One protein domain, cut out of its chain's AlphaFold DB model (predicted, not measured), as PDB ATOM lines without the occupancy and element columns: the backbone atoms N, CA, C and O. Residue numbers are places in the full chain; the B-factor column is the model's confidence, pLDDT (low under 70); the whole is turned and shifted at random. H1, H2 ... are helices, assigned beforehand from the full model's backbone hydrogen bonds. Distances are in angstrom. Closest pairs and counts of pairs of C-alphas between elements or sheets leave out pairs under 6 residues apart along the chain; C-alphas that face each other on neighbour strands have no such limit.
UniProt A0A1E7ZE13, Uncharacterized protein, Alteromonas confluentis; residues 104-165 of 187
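What this domain is: This is residues 104 to 165 of the 187 residues of an uncharacterized protein of Alteromonas confluentis (UniProt A0A1E7ZE13). Four helices run alternately one way and the other; H1, H2 and H3 stand in a row, and the row turns at H3 to H4. The link of residues 130 to 144 loops out beyond the end of H2 and folds back to H3. The printed part has 62 residues with four named helices, H1 to H4, and no named strand; it is all helix and compact, with a radius of gyration of the C-alphas of 12.0 A and spans of 31 by 24 by 18 A.

Where its parts are: H1, residues 104 to 116, begins at C-alpha 104 (-25.373, -24.279, 121.300) and is 18.5 A long. H2 is residues 120 to 129, 14.3 A; H3 is residues 145 to 150, 8.7 A. H4, residues 153 to 163, 15.5 A, ends at C-alpha 163 (-47.219, -24.768, 132.120).

How they stand to each other: H1, with residues 111 to 115 alone, touches H2 in a hairpin, at a shallow tilt of 12 degrees, opposite ways; the closest C-alphas, of Leu 114 and Phe 123, are 5.6 A apart. H2 and H3, also a hairpin, touch at C-alphas 121 and 150, their closest, 5.8 A, at a shallow tilt of 34 degrees, only just short of steep. H3 and H4, a hairpin at 24 degrees, only just touch, with 3 pairs of C-alphas within 8 A; the closest are Lys 148 and Gln 156, 6.1 A. H2 and H4 are apart. Each O i to N i+4 pair is within hydrogen-bond range in H2, H3 and H4, and 7 of 9 in H1.

The domain as a whole: The farthest C-alphas, of Asn 116 and Asn 165, are 34.4 A apart. The printed part has no cut; the link H2 to H3 is long. Model pLDDT is under 70 at residues 137 to 138, 140 and 162 to 165.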
ATOM      1  N   GLU A 104     -24.765 -24.212 122.626       83.62
ATOM      2  CA  GLU A 104     -25.373 -24.279 121.300       83.62
ATOM      3  C   GLU A 104     -24.589 -25.233 120.388       83.62
ATOM      4  O   GLU A 104     -25.179 -26.087 119.718       83.62
ATOM      5  N   TYR A 105     -23.252 -25.196 120.444       86.12
ATOM      6  CA  TYR A 105     -22.416 -26.162 119.724       86.12
ATOM      7  C   TYR A 105     -22.693 -27.609 120.144       86.12
ATOM      8  O   TYR A 105     -22.767 -28.484 119.280       86.12
ATOM      9  N   GLN A 106     -22.900 -27.879 121.435       86.38
ATOM     10  CA  GLN A 106     -23.240 -29.226 121.910       86.38
ATOM     11  C   GLN A 106     -24.621 -29.670 121.414       86.38
ATOM     12  O   GLN A 106     -24.786 -30.811 120.976       86.38
ATOM     13  N   THR A 107     -25.604 -28.767 121.421       88.62
ATOM     14  CA  THR A 107     -26.959 -29.082 120.943       88.62
ATOM     15  C   THR A 107     -27.015 -29.353 119.440       88.62
ATOM     16  O   THR A 107     -27.790 -30.209 119.017       88.62
ATOM     17  N   SER A 108     -26.144 -28.726 118.637       87.62
ATOM     18  CA  SER A 108     -26.108 -28.906 117.176       87.62
ATOM     19  C   SER A 108     -25.932 -30.371 116.744       87.62
ATOM     20  O   SER A 108     -26.585 -30.831 115.803       87.62
ATOM     21  N   GLY A 109     -25.121 -31.139 117.482       89.62
ATOM     22  CA  GLY A 109     -24.916 -32.565 117.234       89.62
ATOM     23  C   GLY A 109     -26.209 -33.365 117.399       89.62
ATOM     24  O   GLY A 109     -26.580 -34.140 116.515       89.62
ATOM     25  N   VAL A 110     -26.940 -33.122 118.489       90.81
ATOM     26  CA  VAL A 110     -28.236 -33.766 118.768       90.81
ATOM     27  C   VAL A 110     -29.276 -33.369 117.722       90.81
ATOM     28  O   VAL A 110     -30.005 -34.228 117.222       90.81
ATOM     29  N   THR A 111     -29.302 -32.094 117.330       91.12
ATOM     30  CA  THR A 111     -30.199 -31.586 116.287       91.12
ATOM     31  C   THR A 111     -29.969 -32.307 114.958       91.12
ATOM     32  O   THR A 111     -30.932 -32.746 114.330       91.12
ATOM     33  N   SER A 112     -28.710 -32.518 114.554       90.38
ATOM     34  CA  SER A 112     -28.385 -33.263 113.326       90.38
ATOM     35  C   SER A 112     -28.830 -34.732 113.377       90.38
ATOM     36  O   SER A 112     -29.364 -35.262 112.403       90.38
ATOM     37  N   LEU A 113     -28.682 -35.382 114.534       92.94
ATOM     38  CA  LEU A 113     -29.127 -36.757 114.761       92.94
ATOM     39  C   LEU A 113     -30.649 -36.879 114.642       92.94
ATOM     40  O   LEU A 113     -31.153 -37.781 113.972       92.94
ATOM     41  N   LEU A 114     -31.383 -35.950 115.254       92.19
ATOM     42  CA  LEU A 114     -32.841 -35.917 115.194       92.19
ATOM     43  C   LEU A 114     -33.352 -35.595 113.788       92.19
ATOM     44  O   LEU A 114     -34.311 -36.230 113.350       92.19
ATOM     45  N   ALA A 115     -32.693 -34.690 113.061       91.44
ATOM     46  CA  ALA A 115     -33.029 -34.392 111.670       91.44
ATOM     47  C   ALA A 115     -32.936 -35.648 110.785       91.44
ATOM     48  O   ALA A 115     -33.820 -35.908 109.971       91.44
ATOM     49  N   ASN A 116     -31.914 -36.477 111.010       93.44
ATOM     50  CA  ASN A 116     -31.708 -37.721 110.264       93.44
ATOM     51  C   ASN A 116     -32.621 -38.874 110.716       93.44
ATOM     52  O   ASN A 116     -32.779 -39.851 109.988       93.44
ATOM     53  N   SER A 117     -33.235 -38.782 111.899       90.88
ATOM     54  CA  SER A 117     -34.075 -39.852 112.458       90.88
ATOM     55  C   SER A 117     -35.450 -39.995 111.789       90.88
ATOM     56  O   SER A 117     -36.134 -40.993 112.001       90.88
ATOM     57  N   GLY A 118     -35.895 -38.993 111.020       87.50
ATOM     58  CA  GLY A 118     -37.225 -38.960 110.396       87.50
ATOM     59  C   GLY A 118     -38.388 -38.673 111.360       87.50
ATOM     60  O   GLY A 118     -39.531 -38.528 110.925       87.50
ATOM     61  N   ALA A 119     -38.130 -38.539 112.664       88.94
ATOM     62  CA  ALA A 119     -39.145 -38.238 113.670       88.94
ATOM     63  C   ALA A 119     -39.472 -36.731 113.725       88.94
ATOM     64  O   ALA A 119     -39.025 -36.010 114.616       88.94
ATOM     65  N   VAL A 120     -40.298 -36.254 112.787       90.88
ATOM     66  CA  VAL A 120     -40.631 -34.821 112.612       90.88
ATOM     67  C   VAL A 120     -41.210 -34.170 113.878       90.88
ATOM     68  O   VAL A 120     -40.839 -33.050 114.231       90.88
ATOM     69  N   ALA A 121     -42.091 -34.866 114.602       90.50
ATOM     70  CA  ALA A 121     -42.686 -34.342 115.835       90.50
ATOM     71  C   ALA A 121     -41.647 -34.155 116.955       90.50
ATOM     72  O   ALA A 121     -41.648 -33.143 117.649       90.50
ATOM     73  N   ALA A 122     -40.719 -35.105 117.106       89.81
ATOM     74  CA  ALA A 122     -39.651 -35.011 118.098       89.81
ATOM     75  C   ALA A 122     -38.619 -33.940 117.718       89.81
ATOM     76  O   ALA A 122     -38.163 -33.195 118.581       89.81
ATOM     77  N   PHE A 123     -38.297 -33.831 116.427       92.19
ATOM     78  CA  PHE A 123     -37.400 -32.804 115.906       92.19
ATOM     79  C   PHE A 123     -37.960 -31.390 116.111       92.19
ATOM     80  O   PHE A 123     -37.275 -30.528 116.653       92.19
ATOM     81  N   SER A 124     -39.226 -31.160 115.751       91.06
ATOM     82  CA  SER A 124     -39.877 -29.854 115.938       91.06
ATOM     83  C   SER A 124     -40.003 -29.464 117.413       91.06
ATOM     84  O   SER A 124     -39.749 -28.311 117.767       91.06
ATOM     85  N   LEU A 125     -40.311 -30.422 118.295       91.75
ATOM     86  CA  LEU A 125     -40.265 -30.206 119.742       91.75
ATOM     87  C   LEU A 125     -38.853 -29.816 120.195       91.75
ATOM     88  O   LEU A 125     -38.691 -28.821 120.899       91.75
ATOM     89  N   TRP A 126     -37.834 -30.574 119.788       91.44
ATOM     90  CA  TRP A 126     -36.444 -30.313 120.158       91.44
ATOM     91  C   TRP A 126     -36.000 -28.906 119.760       91.44
ATOM     92  O   TRP A 126     -35.491 -28.179 120.609       91.44
ATOM     93  N   GLN A 127     -36.274 -28.503 118.519       89.94
ATOM     94  CA  GLN A 127     -35.935 -27.179 117.998       89.94
ATOM     95  C   GLN A 127     -36.667 -26.051 118.739       89.94
ATOM     96  O   GLN A 127     -36.121 -24.966 118.906       89.94
ATOM     97  N   SER A 128     -37.892 -26.296 119.217       89.38
ATOM     98  CA  SER A 128     -38.623 -25.309 120.025       89.38
ATOM     99  C   SER A 128     -38.064 -25.141 121.443       89.38
ATOM    100  O   SER A 128     -38.173 -24.061 122.012       89.38
ATOM    101  N   MET A 129     -37.462 -26.194 122.009       88.06
ATOM    102  CA  MET A 129     -36.845 -26.158 123.342       88.06
ATOM    103  C   MET A 129     -35.396 -25.662 123.304       88.06
ATOM    104  O   MET A 129     -34.946 -25.037 124.259       88.06
ATOM    105  N   HIS A 130     -34.678 -25.932 122.211       89.06
ATOM    106  CA  HIS A 130     -33.281 -25.551 121.997       89.06
ATOM    107  C   HIS A 130     -33.181 -24.718 120.714       89.06
ATOM    108  O   HIS A 130     -32.812 -25.246 119.661       89.06
ATOM    109  N   PRO A 131     -33.589 -23.441 120.774       83.62
ATOM    110  CA  PRO A 131     -33.510 -22.544 119.634       83.62
ATOM    111  C   PRO A 131     -32.057 -22.313 119.201       83.62
ATOM    112  O   PRO A 131     -31.154 -22.226 120.029       83.62
ATOM    113  N   ASP A 132     -31.842 -22.151 117.896       81.56
ATOM    114  CA  ASP A 132     -30.533 -21.763 117.364       81.56
ATOM    115  C   ASP A 132     -30.136 -20.351 117.856       81.56
ATOM    116  O   ASP A 132     -31.016 -19.498 118.035       81.56
ATOM    117  N   PRO A 133     -28.827 -20.048 117.994       73.94
ATOM    118  CA  PRO A 133     -28.318 -18.792 118.572       73.94
ATOM    119  C   PRO A 133     -28.749 -17.516 117.829       73.94
ATOM    120  O   PRO A 133     -28.702 -16.421 118.382       73.94
ATOM    121  N   LEU A 134     -29.184 -17.645 116.572       73.81
ATOM    122  CA  LEU A 134     -29.689 -16.546 115.740       73.81
ATOM    123  C   LEU A 134     -31.193 -16.657 115.461       73.81
ATOM    124  O   LEU A 134     -31.726 -15.954 114.600       73.81
ATOM    125  N   SER A 135     -31.894 -17.561 116.145       76.25
ATOM    126  CA  SER A 135     -33.322 -17.726 115.932       76.25
ATOM    127  C   SER A 135     -34.090 -16.514 116.464       76.25
ATOM    128  O   SER A 135     -33.807 -15.956 117.525       76.25
ATOM    129  N   TYR A 136     -35.136 -16.128 115.736       71.44
ATOM    130  CA  TYR A 136     -36.058 -15.085 116.186       71.44
ATOM    131  C   TYR A 136     -36.802 -15.485 117.476       71.44
ATOM    132  O   TYR A 136     -37.211 -14.635 118.269       71.44
ATOM    133  N   ARG A 137     -36.973 -16.795 117.701       68.06
ATOM    134  CA  ARG A 137     -37.736 -17.383 118.807       68.06
ATOM    135  C   ARG A 137     -36.816 -18.033 119.836       68.06
ATOM    136  O   ARG A 137     -36.944 -19.213 120.127       68.06
ATOM    137  N   ASP A 138     -35.928 -17.252 120.433       68.06
ATOM    138  CA  ASP A 138     -35.058 -17.737 121.506       68.06
ATOM    139  C   ASP A 138     -35.783 -17.675 122.877       68.06
ATOM    140  O   ASP A 138     -35.455 -16.924 123.788       68.06
ATOM    141  N   ASN A 139     -36.930 -18.345 122.991       73.88
ATOM    142  CA  ASN A 139     -37.607 -18.525 124.277       73.88
ATOM    143  C   ASN A 139     -37.884 -20.009 124.476       73.88
ATOM    144  O   ASN A 139     -38.940 -20.505 124.082       73.88
ATOM    145  N   ALA A 140     -36.945 -20.685 125.138       69.06
ATOM    146  CA  ALA A 140     -37.019 -22.111 125.448       69.06
ATOM    147  C   ALA A 140     -38.259 -22.506 126.275       69.06
ATOM    148  O   ALA A 140     -38.646 -23.673 126.299       69.06
ATOM    149  N   GLN A 141     -38.910 -21.552 126.953       73.75
ATOM    150  CA  GLN A 141     -40.125 -21.816 127.730       73.75
ATOM    151  C   GLN A 141     -41.411 -21.701 126.903       73.75
ATOM    152  O   GLN A 141     -42.467 -22.178 127.320       73.75
ATOM    153  N   SER A 142     -41.342 -21.093 125.718       79.12
ATOM    154  CA  SER A 142     -42.504 -20.836 124.873       79.12
ATOM    155  C   SER A 142     -42.556 -21.809 123.700       79.12
ATOM    156  O   SER A 142     -42.188 -21.479 122.572       79.12
ATOM    157  N   ILE A 143     -43.087 -23.005 123.952       87.44
ATOM    158  CA  ILE A 143     -43.344 -23.992 122.898       87.44
ATOM    159  C   ILE A 143     -44.667 -23.653 122.189       87.44
ATOM    160  O   ILE A 143     -45.698 -23.526 122.864       87.44
ATOM    161  N   PRO A 144     -44.681 -23.553 120.850       88.50
ATOM    162  CA  PRO A 144     -45.886 -23.227 120.101       88.50
ATOM    163  C   PRO A 144     -46.944 -24.350 120.165       88.50
ATOM    164  O   PRO A 144     -46.596 -25.537 120.235       88.50
ATOM    165  N   PRO A 145     -48.245 -24.006 120.152       88.75
ATOM    166  CA  PRO A 145     -49.325 -24.970 120.354       88.75
ATOM    167  C   PRO A 145     -49.385 -26.038 119.255       88.75
ATOM    168  O   PRO A 145     -49.663 -27.197 119.558       88.75
ATOM    169  N   GLU A 146     -49.052 -25.696 118.009       91.38
ATOM    170  CA  GLU A 146     -49.010 -26.643 116.890       91.38
ATOM    171  C   GLU A 146     -47.984 -27.764 117.108       91.38
ATOM    172  O   GLU A 146     -48.240 -28.922 116.781       91.38
ATOM    173  N   VAL A 147     -46.846 -27.455 117.736       91.50
ATOM    174  CA  VAL A 147     -45.825 -28.456 118.066       91.50
ATOM    175  C   VAL A 147     -46.290 -29.319 119.237       91.50
ATOM    176  O   VAL A 147     -46.116 -30.537 119.201       91.50
ATOM    177  N   LYS A 148     -46.958 -28.727 120.240       91.25
ATOM    178  CA  LYS A 148     -47.517 -29.475 121.380       91.25
ATOM    179  C   LYS A 148     -48.523 -30.528 120.917       91.25
ATOM    180  O   LYS A 148     -48.405 -31.682 121.317       91.25
ATOM    181  N   VAL A 149     -49.468 -30.157 120.052       91.62
ATOM    182  CA  VAL A 149     -50.521 -31.069 119.562       91.62
ATOM    183  C   VAL A 149     -49.944 -32.222 118.731       91.62
ATOM    184  O   VAL A 149     -50.445 -33.340 118.810       91.62
ATOM    185  N   ASN A 150     -48.861 -31.985 117.990       92.44
ATOM    186  CA  ASN A 150     -48.213 -33.015 117.173       92.44
ATOM    187  C   ASN A 150     -47.338 -33.996 117.974       92.44
ATOM    188  O   ASN A 150     -46.896 -35.012 117.438       92.44
ATOM    189  N   CYS A 151     -47.066 -33.713 119.249       90.31
ATOM    190  CA  CYS A 151     -46.276 -34.597 120.100       90.31
ATOM    191  C   CYS A 151     -47.089 -35.786 120.624       90.31
ATOM    192  O   CYS A 151     -48.316 -35.776 120.629       90.31
ATOM    193  N   SER A 152     -46.393 -36.806 121.137       91.50
ATOM    194  CA  SER A 152     -47.047 -37.949 121.787       91.50
ATOM    195  C   SER A 152     -47.891 -37.512 122.995       91.50
ATOM    196  O   SER A 152     -47.529 -36.565 123.695       91.50
ATOM    197  N   LEU A 153     -48.974 -38.240 123.293       92.50
ATOM    198  CA  LEU A 153     -49.870 -37.925 124.415       92.50
ATOM    199  C   LEU A 153     -49.126 -37.835 125.758       92.50
ATOM    200  O   LEU A 153     -49.375 -36.935 126.558       92.50
ATOM    201  N   ALA A 154     -48.163 -38.731 125.992       91.50
ATOM    202  CA  ALA A 154     -47.341 -38.705 127.199       91.50
ATOM    203  C   ALA A 154     -46.528 -37.404 127.311       91.50
ATOM    204  O   ALA A 154     -46.400 -36.841 128.397       91.50
ATOM    205  N   THR A 155     -46.008 -36.900 126.190       90.12
ATOM    206  CA  THR A 155     -45.293 -35.619 126.130       90.12
ATOM    207  C   THR A 155     -46.244 -34.445 126.355       90.12
ATOM    208  O   THR A 155     -45.915 -33.540 127.119       90.12
ATOM    209  N   GLN A 156     -47.438 -34.473 125.754       91.62
ATOM    210  CA  GLN A 156     -48.457 -33.431 125.924       91.62
ATOM    211  C   GLN A 156     -48.849 -33.249 127.393       91.62
ATOM    212  O   GLN A 156     -48.842 -32.126 127.896       91.62
ATOM    213  N   LEU A 157     -49.116 -34.352 128.099       91.25
ATOM    214  CA  LEU A 157     -49.464 -34.328 129.523       91.25
ATOM    215  C   LEU A 157     -48.321 -33.798 130.397       91.25
ATOM    216  O   LEU A 157     -48.559 -33.090 131.368       91.25
ATOM    217  N   ARG A 158     -47.064 -34.100 130.057       88.19
ATOM    218  CA  ARG A 158     -45.907 -33.556 130.790       88.19
ATOM    219  C   ARG A 158     -45.755 -32.049 130.582       88.19
ATOM    220  O   ARG A 158     -45.472 -31.330 131.536       88.19
ATOM    221  N   LEU A 159     -45.964 -31.577 129.354       86.38
ATOM    222  CA  LEU A 159     -45.865 -30.157 129.004       86.38
ATOM    223  C   LEU A 159     -47.018 -29.318 129.574       86.38
ATOM    224  O   LEU A 159     -46.834 -28.136 129.866       86.38
ATOM    225  N   SER A 160     -48.213 -29.893 129.738       83.81
ATOM    226  CA  SER A 160     -49.334 -29.180 130.361       83.81
ATOM    227  C   SER A 160     -49.103 -28.964 131.858       83.81
ATOM    228  O   SER A 160     -49.359 -27.869 132.360       83.81
ATOM    229  N   VAL A 161     -48.535 -29.954 132.555       81.31
ATOM    230  CA  VAL A 161     -48.193 -29.849 133.983       81.31
ATOM    231  C   VAL A 161     -47.152 -28.756 134.229       81.31
ATOM    232  O   VAL A 161     -47.343 -27.938 135.128       81.31
ATOM    233  N   SER A 162     -46.095 -28.670 133.414       68.19
ATOM    234  CA  SER A 162     -45.070 -27.626 133.571       68.19
ATOM    235  C   SER A 162     -45.600 -26.213 133.304       68.19
ATOM    236  O   SER A 162     -45.149 -25.264 133.941       68.19
ATOM    237  N   THR A 163     -46.593 -26.068 132.419       63.66
ATOM    238  CA  THR A 163     -47.219 -24.768 132.120       63.66
ATOM    239  C   THR A 163     -48.136 -24.289 133.261       63.66
ATOM    240  O   THR A 163     -48.311 -23.087 133.441       63.66
ATOM    241  N   SER A 164     -48.679 -25.197 134.083       59.22
ATOM    242  CA  SER A 164     -49.615 -24.850 135.173       59.22
ATOM    243  C   SER A 164     -49.008 -24.018 136.316       59.22
ATOM    244  O   SER A 164     -49.748 -23.451 137.112       59.22
ATOM    245  N   ASN A 165     -47.678 -23.874 136.365       58.12
ATOM    246  CA  ASN A 165     -46.984 -23.002 137.319       58.12
ATOM    247  C   ASN A 165     -47.004 -21.511 136.931       58.12
ATOM    248  O   ASN A 165     -46.378 -20.698 137.617       58.12
TER     249      ASN A 165